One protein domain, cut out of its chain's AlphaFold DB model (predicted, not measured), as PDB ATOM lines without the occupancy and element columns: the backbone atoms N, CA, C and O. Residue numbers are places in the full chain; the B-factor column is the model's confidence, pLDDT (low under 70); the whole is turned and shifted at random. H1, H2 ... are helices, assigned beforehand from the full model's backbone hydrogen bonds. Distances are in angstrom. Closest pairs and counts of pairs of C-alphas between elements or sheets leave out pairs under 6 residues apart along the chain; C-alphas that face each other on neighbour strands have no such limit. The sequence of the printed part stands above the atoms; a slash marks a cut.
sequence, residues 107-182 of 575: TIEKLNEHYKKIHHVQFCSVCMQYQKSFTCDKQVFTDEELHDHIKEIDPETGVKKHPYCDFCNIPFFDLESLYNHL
ATOM      1  N   THR A 107      34.568 -43.730 -21.034       88.62
ATOM      2  CA  THR A 107      33.269 -44.331 -20.698       88.62
ATOM      3  C   THR A 107      32.353 -44.380 -21.911       88.62
ATOM      4  O   THR A 107      32.509 -43.614 -22.869       88.62
ATOM      5  N   ILE A 108      31.382 -45.286 -21.850       88.38
ATOM      6  CA  ILE A 108      30.359 -45.444 -22.876       88.38
ATOM      7  C   ILE A 108      29.432 -44.218 -22.959       88.38
ATOM      8  O   ILE A 108      29.017 -43.872 -24.063       88.38
ATOM      9  N   GLU A 109      29.169 -43.491 -21.858       89.56
ATOM     10  CA  GLU A 109      28.346 -42.269 -21.933       89.56
ATOM     11  C   GLU A 109      29.048 -41.170 -22.728       89.56
ATOM     12  O   GLU A 109      28.428 -40.550 -23.588       89.56
ATOM     13  N   LYS A 110      30.357 -40.973 -22.516       91.19
ATOM     14  CA  LYS A 110      31.141 -39.993 -23.286       91.19
ATOM     15  C   LYS A 110      31.181 -40.337 -24.770       91.19
ATOM     16  O   LYS A 110      31.118 -39.439 -25.606       91.19
ATOM     17  N   LEU A 111      31.261 -41.629 -25.097       91.44
ATOM     18  CA  LEU A 111      31.149 -42.093 -26.476       91.44
ATOM     19  C   LEU A 111      29.756 -41.785 -27.052       91.44
ATOM     20  O   LEU A 111      29.666 -41.315 -28.183       91.44
ATOM     21  N   ASN A 112      28.683 -41.985 -26.281       90.44
ATOM     22  CA  ASN A 112      27.319 -41.661 -26.712       90.44
ATOM     23  C   ASN A 112      27.123 -40.149 -26.925       90.44
ATOM     24  O   ASN A 112      26.562 -39.730 -27.932       90.44
ATOM     25  N   GLU A 113      27.635 -39.307 -26.024       91.12
ATOM     26  CA  GLU A 113      27.619 -37.850 -26.206       91.12
ATOM     27  C   GLU A 113      28.368 -37.416 -27.465       91.12
ATOM     28  O   GLU A 113      27.935 -36.513 -28.182       91.12
ATOM     29  N   HIS A 114      29.510 -38.048 -27.726       93.00
ATOM     30  CA  HIS A 114      30.285 -37.798 -28.926       93.00
ATOM     31  C   HIS A 114      29.519 -38.217 -30.189       93.00
ATOM     32  O   HIS A 114      29.463 -37.435 -31.140       93.00
ATOM     33  N   TYR A 115      28.882 -39.393 -30.185       92.50
ATOM     34  CA  TYR A 115      28.028 -39.824 -31.288       92.50
ATOM     35  C   TYR A 115      26.890 -38.828 -31.539       92.50
ATOM     36  O   TYR A 115      26.695 -38.430 -32.687       92.50
ATOM     37  N   LYS A 116      26.236 -38.321 -30.484       91.75
ATOM     38  CA  LYS A 116      25.167 -37.315 -30.605       91.75
ATOM     39  C   LYS A 116      25.659 -36.012 -31.224       91.75
ATOM     40  O   LYS A 116      25.023 -35.467 -32.120       91.75
ATOM     41  N   LYS A 117      26.793 -35.496 -30.736       91.69
ATOM     42  CA  LYS A 117      27.308 -34.169 -31.113       91.69
ATOM     43  C   LYS A 117      27.967 -34.140 -32.490       91.69
ATOM     44  O   LYS A 117      27.830 -33.146 -33.191       91.69
ATOM     45  N   ILE A 118      28.732 -35.176 -32.837       92.06
ATOM     46  CA  ILE A 118      29.573 -35.183 -34.047       92.06
ATOM     47  C   ILE A 118      28.939 -35.993 -35.174       92.06
ATOM     48  O   ILE A 118      29.066 -35.623 -36.338       92.06
ATOM     49  N   HIS A 119      28.278 -37.099 -34.835       91.19
ATOM     50  CA  HIS A 119      27.754 -38.044 -35.817       91.19
ATOM     51  C   HIS A 119      26.228 -38.021 -35.936       91.19
ATOM     52  O   HIS A 119      25.708 -38.704 -36.810       91.19
ATOM     53  N   HIS A 120      25.529 -37.239 -35.104       90.38
ATOM     54  CA  HIS A 120      24.063 -37.170 -35.059       90.38
ATOM     55  C   HIS A 120      23.394 -38.550 -34.925       90.38
ATOM     56  O   HIS A 120      22.303 -38.785 -35.435       90.38
ATOM     57  N   VAL A 121      24.071 -39.465 -34.225       91.94
ATOM     58  CA  VAL A 121      23.578 -40.807 -33.893       91.94
ATOM     59  C   VAL A 121      23.731 -41.052 -32.397       91.94
ATOM     60  O   VAL A 121      24.497 -40.374 -31.719       91.94
ATOM     61  N   GLN A 122      23.005 -42.014 -31.848       90.94
ATOM     62  CA  GLN A 122      23.038 -42.348 -30.433       90.94
ATOM     63  C   GLN A 122      22.746 -43.824 -30.184       90.94
ATOM     64  O   GLN A 122      22.146 -44.518 -31.002       90.94
ATOM     65  N   PHE A 123      23.170 -44.307 -29.022       89.94
ATOM     66  CA  PHE A 123      22.731 -45.600 -28.511       89.94
ATOM     67  C   PHE A 123      21.334 -45.488 -27.891       89.94
ATOM     68  O   PHE A 123      21.037 -44.503 -27.210       89.94
ATOM     69  N   CYS A 124      20.518 -46.535 -28.041       89.06
ATOM     70  CA  CYS A 124      19.320 -46.719 -27.220       89.06
ATOM     71  C   CYS A 124      19.729 -46.834 -25.741       89.06
ATOM     72  O   CYS A 124      20.609 -47.629 -25.412       89.06
ATOM     73  N   SER A 125      19.110 -46.054 -24.849       85.38
ATOM     74  CA  SER A 125      19.434 -46.054 -23.412       85.38
ATOM     75  C   SER A 125      19.214 -47.425 -22.768       85.38
ATOM     76  O   SER A 125      20.039 -47.864 -21.968       85.38
ATOM     77  N   VAL A 126      18.156 -48.128 -23.178       86.00
ATOM     78  CA  VAL A 126      17.820 -49.469 -22.691       86.00
ATOM     79  C   VAL A 126      18.846 -50.490 -23.187       86.00
ATOM     80  O   VAL A 126      19.475 -51.177 -22.385       86.00
ATOM     81  N   CYS A 127      19.118 -50.547 -24.496       85.44
ATOM     82  CA  CYS A 127      20.137 -51.456 -25.037       85.44
ATOM     83  C   CYS A 127      21.546 -51.139 -24.517       85.44
ATOM     84  O   CYS A 127      22.393 -52.022 -24.370       85.44
ATOM     85  N   MET A 128      21.833 -49.871 -24.240       85.81
ATOM     86  CA  MET A 128      23.108 -49.460 -23.673       85.81
ATOM     87  C   MET A 128      23.314 -50.052 -22.272       85.81
ATOM     88  O   MET A 128      24.424 -50.496 -21.984       85.81
ATOM     89  N   GLN A 129      22.264 -50.091 -21.447       82.56
ATOM     90  CA  GLN A 129      22.319 -50.593 -20.071       82.56
ATOM     91  C   GLN A 129      22.214 -52.119 -19.977       82.56
ATOM     92  O   GLN A 129      22.991 -52.738 -19.254       82.56
ATOM     93  N   TYR A 130      21.280 -52.728 -20.709       80.44
ATOM     94  CA  TYR A 130      20.896 -54.127 -20.482       80.44
ATOM     95  C   TYR A 130      21.443 -55.099 -21.531       80.44
ATOM     96  O   TYR A 130      21.681 -56.269 -21.225       80.44
ATOM     97  N   GLN A 131      21.709 -54.641 -22.760       84.19
ATOM     98  CA  GLN A 131      22.237 -55.528 -23.794       84.19
ATOM     99  C   GLN A 131      23.704 -55.861 -23.494       84.19
ATOM    100  O   GLN A 131      24.591 -55.004 -23.566       84.19
ATOM    101  N   LYS A 132      23.974 -57.133 -23.207       84.00
ATOM    102  CA  LYS A 132      25.319 -57.670 -22.971       84.00
ATOM    103  C   LYS A 132      26.083 -57.802 -24.290       84.00
ATOM    104  O   LYS A 132      26.183 -58.880 -24.862       84.00
ATOM    105  N   SER A 133      26.595 -56.684 -24.793       87.38
ATOM    106  CA  SER A 133      27.372 -56.594 -26.034       87.38
ATOM    107  C   SER A 133      28.493 -55.563 -25.907       87.38
ATOM    108  O   SER A 133      28.376 -54.591 -25.157       87.38
ATOM    109  N   PHE A 134      29.588 -55.764 -26.646       89.00
ATOM    110  CA  PHE A 134      30.683 -54.796 -26.689       89.00
ATOM    111  C   PHE A 134      30.236 -53.488 -27.343       89.00
ATOM    112  O   PHE A 134      29.377 -53.473 -28.226       89.00
ATOM    113  N   THR A 135      30.860 -52.375 -26.969       87.06
ATOM    114  CA  THR A 135      30.539 -51.054 -27.533       87.06
ATOM    115  C   THR A 135      30.791 -50.973 -29.035       87.06
ATOM    116  O   THR A 135      30.074 -50.267 -29.742       87.06
ATOM    117  N   CYS A 136      31.739 -51.756 -29.550       85.12
ATOM    118  CA  CYS A 136      31.997 -51.928 -30.978       85.12
ATOM    119  C   CYS A 136      30.985 -52.831 -31.713       85.12
ATOM    120  O   CYS A 136      30.936 -52.754 -32.936       85.12
ATOM    121  N   ASP A 137      30.138 -53.580 -30.999       87.00
ATOM    122  CA  ASP A 137      29.060 -54.400 -31.577       87.00
ATOM    123  C   ASP A 137      27.673 -53.727 -31.448       87.00
ATOM    124  O   ASP A 137      26.768 -54.012 -32.225       87.00
ATOM    125  N   LYS A 138      27.479 -52.808 -30.487       88.19
ATOM    126  CA  LYS A 138      26.187 -52.130 -30.233       88.19
ATOM    127  C   LYS A 138      25.662 -51.336 -31.437       88.19
ATOM    128  O   LYS A 138      26.408 -50.588 -32.061       88.19
ATOM    129  N   GLN A 139      24.380 -51.430 -31.759       86.50
ATOM    130  CA  GLN A 139      23.820 -50.626 -32.845       86.50
ATOM    131  C   GLN A 139      23.694 -49.154 -32.428       86.50
ATOM    132  O   GLN A 139      23.375 -48.853 -31.279       86.50
ATOM    133  N   VAL A 140      23.993 -48.251 -33.360       90.88
ATOM    134  CA  VAL A 140      23.774 -46.807 -33.221       90.88
ATOM    135  C   VAL A 140      22.626 -46.413 -34.137       90.88
ATOM    136  O   VAL A 140      22.483 -46.992 -35.211       90.88
ATOM    137  N   PHE A 141      21.828 -45.452 -33.696       89.31
ATOM    138  CA  PHE A 141      20.606 -45.025 -34.363       89.31
ATOM    139  C   PHE A 141      20.600 -43.507 -34.504       89.31
ATOM    140  O   PHE A 141      21.058 -42.802 -33.604       89.31
ATOM    141  N   THR A 142      20.068 -42.989 -35.601       91.19
ATOM    142  CA  THR A 142      19.615 -41.591 -35.666       91.19
ATOM    143  C   THR A 142      18.402 -41.378 -34.751       91.19
ATOM    144  O   THR A 142      17.833 -42.332 -34.222       91.19
ATOM    145  N   ASP A 143      17.992 -40.127 -34.537       88.00
ATOM    146  CA  ASP A 143      16.834 -39.825 -33.682       88.00
ATOM    147  C   ASP A 143      15.533 -40.461 -34.209       88.00
ATOM    148  O   ASP A 143      14.725 -40.958 -33.423       88.00
ATOM    149  N   GLU A 144      15.361 -40.497 -35.534       87.50
ATOM    150  CA  GLU A 144      14.218 -41.130 -36.206       87.50
ATOM    151  C   GLU A 144      14.279 -42.658 -36.074       87.50
ATOM    152  O   GLU A 144      13.335 -43.283 -35.595       87.50
ATOM    153  N   GLU A 145      15.430 -43.259 -36.383       88.38
ATOM    154  CA  GLU A 145      15.623 -44.709 -36.263       88.38
ATOM    155  C   GLU A 145      15.493 -45.199 -34.816       88.38
ATOM    156  O   GLU A 145      15.032 -46.312 -34.579       88.38
ATOM    157  N   LEU A 146      15.886 -44.386 -33.828       88.12
ATOM    158  CA  LEU A 146      15.730 -44.736 -32.417       88.12
ATOM    159  C   LEU A 146      14.252 -44.772 -32.022       88.12
ATOM    160  O   LEU A 146      13.835 -45.640 -31.253       88.12
ATOM    161  N   HIS A 147      13.462 -43.831 -32.534       85.06
ATOM    162  CA  HIS A 147      12.027 -43.801 -32.298       85.06
ATOM    163  C   HIS A 147      11.342 -45.049 -32.864       85.06
ATOM    164  O   HIS A 147      10.531 -45.674 -32.175       85.06
ATOM    165  N   ASP A 148      11.722 -45.438 -34.080       86.12
ATOM    166  CA  ASP A 148      11.209 -46.639 -34.731       86.12
ATOM    167  C   ASP A 148      11.683 -47.911 -34.024       86.12
ATOM    168  O   ASP A 148      10.876 -48.800 -33.772       86.12
ATOM    169  N   HIS A 149      12.943 -47.963 -33.589       86.75
ATOM    170  CA  HIS A 149      13.497 -49.077 -32.818       86.75
ATOM    171  C   HIS A 149      12.743 -49.329 -31.502       86.75
ATOM    172  O   HIS A 149      12.459 -50.473 -31.159       86.75
ATOM    173  N   ILE A 150      12.378 -48.270 -30.768       82.81
ATOM    174  CA  ILE A 150      11.606 -48.393 -29.516       82.81
ATOM    175  C   ILE A 150      10.167 -48.861 -29.793       82.81
ATOM    176  O   ILE A 150       9.562 -49.548 -28.968       82.81
ATOM    177  N   LYS A 151       9.604 -48.484 -30.946       80.62
ATOM    178  CA  LYS A 151       8.257 -48.888 -31.377       80.62
ATOM    179  C   LYS A 151       8.213 -50.255 -32.050       80.62
ATOM    180  O   LYS A 151       7.117 -50.789 -32.225       80.62
ATOM    181  N   GLU A 152       9.362 -50.792 -32.433       80.38
ATOM    182  CA  GLU A 152       9.475 -52.062 -33.125       80.38
ATOM    183  C   GLU A 152       8.881 -53.184 -32.265       80.38
ATOM    184  O   GLU A 152       9.118 -53.280 -31.057       80.38
ATOM    185  N   ILE A 153       8.061 -54.015 -32.899       75.38
ATOM    186  CA  ILE A 153       7.442 -55.180 -32.276       75.38
ATOM    187  C   ILE A 153       8.285 -56.385 -32.661       75.38
ATOM    188  O   ILE A 153       8.552 -56.596 -33.845       75.38
ATOM    189  N   ASP A 154       8.695 -57.169 -31.671       71.50
ATOM    190  CA  ASP A 154       9.404 -58.410 -31.918       71.50
ATOM    191  C   ASP A 154       8.488 -59.384 -32.672       71.50
ATOM    192  O   ASP A 154       7.409 -59.729 -32.179       71.50
ATOM    193  N   PRO A 155       8.892 -59.857 -33.864       60.22
ATOM    194  CA  PRO A 155       8.046 -60.696 -34.708       60.22
ATOM    195  C   PRO A 155       7.771 -62.078 -34.101       60.22
ATOM    196  O   PRO A 155       6.785 -62.711 -34.466       60.22
ATOM    197  N   GLU A 156       8.616 -62.548 -33.177       63.75
ATOM    198  CA  GLU A 156       8.444 -63.846 -32.514       63.75
ATOM    199  C   GLU A 156       7.458 -63.798 -31.341       63.75
ATOM    200  O   GLU A 156       6.698 -64.743 -31.136       63.75
ATOM    201  N   THR A 157       7.455 -62.710 -30.568       61.47
ATOM    202  CA  THR A 157       6.638 -62.588 -29.350       61.47
ATOM    203  C   THR A 157       5.389 -61.736 -29.563       61.47
ATOM    204  O   THR A 157       4.449 -61.824 -28.776       61.47
ATOM    205  N   GLY A 158       5.353 -60.912 -30.616       67.19
ATOM    206  CA  GLY A 158       4.293 -59.928 -30.843       67.19
ATOM    207  C   GLY A 158       4.292 -58.789 -29.817       67.19
ATOM    208  O   GLY A 158       3.338 -58.012 -29.765       67.19
ATOM    209  N   VAL A 159       5.343 -58.680 -28.998       67.56
ATOM    210  CA  VAL A 159       5.503 -57.663 -27.953       67.56
ATOM    211  C   VAL A 159       6.483 -56.596 -28.435       67.56
ATOM    212  O   VAL A 159       7.392 -56.877 -29.208       67.56
ATOM    213  N   LYS A 160       6.301 -55.347 -27.997       74.06
ATOM    214  CA  LYS A 160       7.272 -54.273 -28.258       74.06
ATOM    215  C   LYS A 160       8.649 -54.682 -27.731       74.06
ATOM    216  O   LYS A 160       8.730 -55.116 -26.584       74.06
ATOM    217  N   LYS A 161       9.708 -54.444 -28.513       75.44
ATOM    218  CA  LYS A 161      11.107 -54.671 -28.099       75.44
ATOM    219  C   LYS A 161      11.442 -53.994 -26.776       75.44
ATOM    220  O   LYS A 161      12.232 -54.508 -25.998       75.44
ATOM    221  N   HIS A 162      10.837 -52.833 -26.528       81.94
ATOM    222  CA  HIS A 162      10.965 -52.112 -25.270       81.94
ATOM    223  C   HIS A 162       9.586 -51.765 -24.698       81.94
ATOM    224  O   HIS A 162       9.021 -50.720 -25.044       81.94
ATOM    225  N   PRO A 163       9.003 -52.624 -23.840       82.44
ATOM    226  CA  PRO A 163       7.737 -52.316 -23.193       82.44
ATOM    227  C   PRO A 163       7.935 -51.163 -22.202       82.44
ATOM    228  O   PRO A 163       8.928 -51.111 -21.477       82.44
ATOM    229  N   TYR A 164       6.999 -50.217 -22.177       84.12
ATOM    230  CA  TYR A 164       7.025 -49.100 -21.237       84.12
ATOM    231  C   TYR A 164       6.064 -49.342 -20.080       84.12
ATOM    232  O   TYR A 164       5.041 -50.005 -20.226       84.12
ATOM    233  N   CYS A 165       6.395 -48.771 -18.928       83.81
ATOM    234  CA  CYS A 165       5.451 -48.658 -17.825       83.81
ATOM    235  C   CYS A 165       4.441 -47.542 -18.126       83.81
ATOM    236  O   CYS A 165       4.858 -46.410 -18.358       83.81
ATOM    237  N   ASP A 166       3.139 -47.830 -18.076       81.19
ATOM    238  CA  ASP A 166       2.079 -46.838 -18.331       81.19
ATOM    239  C   ASP A 166       2.053 -45.701 -17.292       81.19
ATOM    240  O   ASP A 166       1.610 -44.590 -17.581       81.19
ATOM    241  N   PHE A 167       2.568 -45.952 -16.085       81.62
ATOM    242  CA  PHE A 167       2.621 -44.961 -15.008       81.62
ATOM    243  C   PHE A 167       3.862 -44.066 -15.096       81.62
ATOM    244  O   PHE A 167       3.777 -42.850 -14.919       81.62
ATOM    245  N   CYS A 168       5.025 -44.672 -15.358       79.12
ATOM    246  CA  CYS A 168       6.315 -43.982 -15.349       79.12
ATOM    247  C   CYS A 168       6.773 -43.512 -16.741       79.12
ATOM    248  O   CYS A 168       7.658 -42.666 -16.829       79.12
ATOM    249  N   ASN A 169       6.199 -44.045 -17.826       79.94
ATOM    250  CA  ASN A 169       6.632 -43.844 -19.216       79.94
ATOM    251  C   ASN A 169       8.122 -44.149 -19.464       79.94
ATOM    252  O   ASN A 169       8.754 -43.568 -20.348       79.94
ATOM    253  N   ILE A 170       8.697 -45.065 -18.681       79.94
ATOM    254  CA  ILE A 170      10.084 -45.517 -18.829       79.94
ATOM    255  C   ILE A 170      10.085 -46.807 -19.661       79.94
ATOM    256  O   ILE A 170       9.321 -47.716 -19.327       79.94
ATOM    257  N   PRO A 171      10.906 -46.906 -20.725       81.12
ATOM    258  CA  PRO A 171      11.062 -48.135 -21.496       81.12
ATOM    259  C   PRO A 171      11.961 -49.144 -20.762       81.12
ATOM    260  O   PRO A 171      13.008 -48.781 -20.225       81.12
ATOM    261  N   PHE A 172      11.567 -50.416 -20.776       83.69
ATOM    262  CA  PHE A 172      12.297 -51.537 -20.180       83.69
ATOM    263  C   PHE A 172      12.863 -52.468 -21.251       83.69
ATOM    264  O   PHE A 172      12.460 -52.414 -22.408       83.69
ATOM    265  N   PHE A 173      13.833 -53.303 -20.864       80.62
ATOM    266  CA  PHE A 173      14.462 -54.256 -21.781       80.62
ATOM    267  C   PHE A 173      13.504 -55.387 -22.166       80.62
ATOM    268  O   PHE A 173      13.306 -55.602 -23.349       80.62
ATOM    269  N   ASP A 174      12.849 -56.005 -21.177       80.88
ATOM    270  CA  ASP A 174      11.910 -57.118 -21.359       80.88
ATOM    271  C   ASP A 174      10.646 -56.926 -20.505       80.88
ATOM    272  O   ASP A 174      10.639 -56.153 -19.539       80.88
ATOM    273  N   LEU A 175       9.595 -57.706 -20.794       81.12
ATOM    274  CA  LEU A 175       8.384 -57.761 -19.965       81.12
ATOM    275  C   LEU A 175       8.682 -58.157 -18.515       81.12
ATOM    276  O   LEU A 175       8.099 -57.588 -17.603       81.12
ATOM    277  N   GLU A 176       9.607 -59.089 -18.277       83.50
ATOM    278  CA  GLU A 176       9.981 -59.506 -16.918       83.50
ATOM    279  C   GLU A 176      10.598 -58.351 -16.117       83.50
ATOM    280  O   GLU A 176      10.274 -58.141 -14.948       83.50
ATOM    281  N   SER A 177      11.432 -57.537 -16.772       83.62
ATOM    282  CA  SER A 177      12.000 -56.332 -16.160       83.62
ATOM    283  C   SER A 177      10.917 -55.296 -15.850       83.62
ATOM    284  O   SER A 177      10.955 -54.670 -14.791       83.62
ATOM    285  N   LEU A 178       9.930 -55.151 -16.741       85.50
ATOM    286  CA  LEU A 178       8.766 -54.306 -16.498       85.50
ATOM    287  C   LEU A 178       7.933 -54.823 -15.315       85.50
ATOM    288  O   LEU A 178       7.611 -54.036 -14.435       85.50
ATOM    289  N   TYR A 179       7.627 -56.121 -15.231       82.50
ATOM    290  CA  TYR A 179       6.875 -56.689 -14.104       82.50
ATOM    291  C   TYR A 179       7.613 -56.531 -12.774       82.50
ATOM    292  O   TYR A 179       6.999 -56.176 -11.770       82.50
ATOM    293  N   ASN A 180       8.936 -56.710 -12.759       84.81
ATOM    294  CA  ASN A 180       9.743 -56.431 -11.572       84.81
ATOM    295  C   ASN A 180       9.693 -54.949 -11.178       84.81
ATOM    296  O   ASN A 180       9.602 -54.628  -9.992       84.81
ATOM    297  N   HIS A 181       9.699 -54.033 -12.148       85.62
ATOM    298  CA  HIS A 181       9.485 -52.613 -11.883       85.62
ATOM    299  C   HIS A 181       8.078 -52.333 -11.338       85.62
ATOM    300  O   HIS A 181       7.958 -51.659 -10.321       85.62
ATOM    301  N   LEU A 182       7.029 -52.892 -11.948       84.12
ATOM    302  CA  LEU A 182       5.648 -52.747 -11.483       84.12
ATOM    303  C   LEU A 182       5.480 -53.269 -10.051       84.12
ATOM    304  O   LEU A 182       4.920 -52.578  -9.214       84.12
TER     305      LEU A 182
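AT A GLANCE: This is residues 107 to 182 of the 575 residues of the protein "RING-type E3 ubiquitin transferase" of Entamoeba histolytica HM-3:IMSS (UniProt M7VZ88). Four short helices are strung along an elongated body, H1 at one end and H4 at the other, with H2 and H3 between them and no two helices touching. The long link of residues 131 to 142 loops back toward H1 before H3, and residues 152 to 174 wind from H3 to H4. The printed part has 76 residues, 35 of them in named helices, under half; it is all helix, with no named strand. It is compact, with a radius of gyration of the C-alphas of 13.2 A, and spans 36 by 23 by 23 A, only just elongated.

IN THESE COORDINATES: H1, residues 108 to 119, begins at C-alpha 108 (30.359, -45.444, -22.876) and is 15.1 A long. H2 is residues 125 to 130, 8.7 A. H3 is residues 143 to 151, 12.7 A. H4, residues 175 to 182, 10.2 A, ends at C-alpha 182 (5.648, -52.747, -11.483).

HOW THE PARTS SIT: H1 and H2, joined by a tight link, are near each other, their closest C-alphas 8.3 A apart. H3 is apart from H1, H2 and H4. Every O i to N i+4 pair is within hydrogen-bond range in H1, H2, H3 and H4.

THE WHOLE: The C-alphas farthest apart, of Ile 118 and Leu 182, are 37.3 A apart. The printed part has no cut. Residues 155 to 159 have pLDDT under 70.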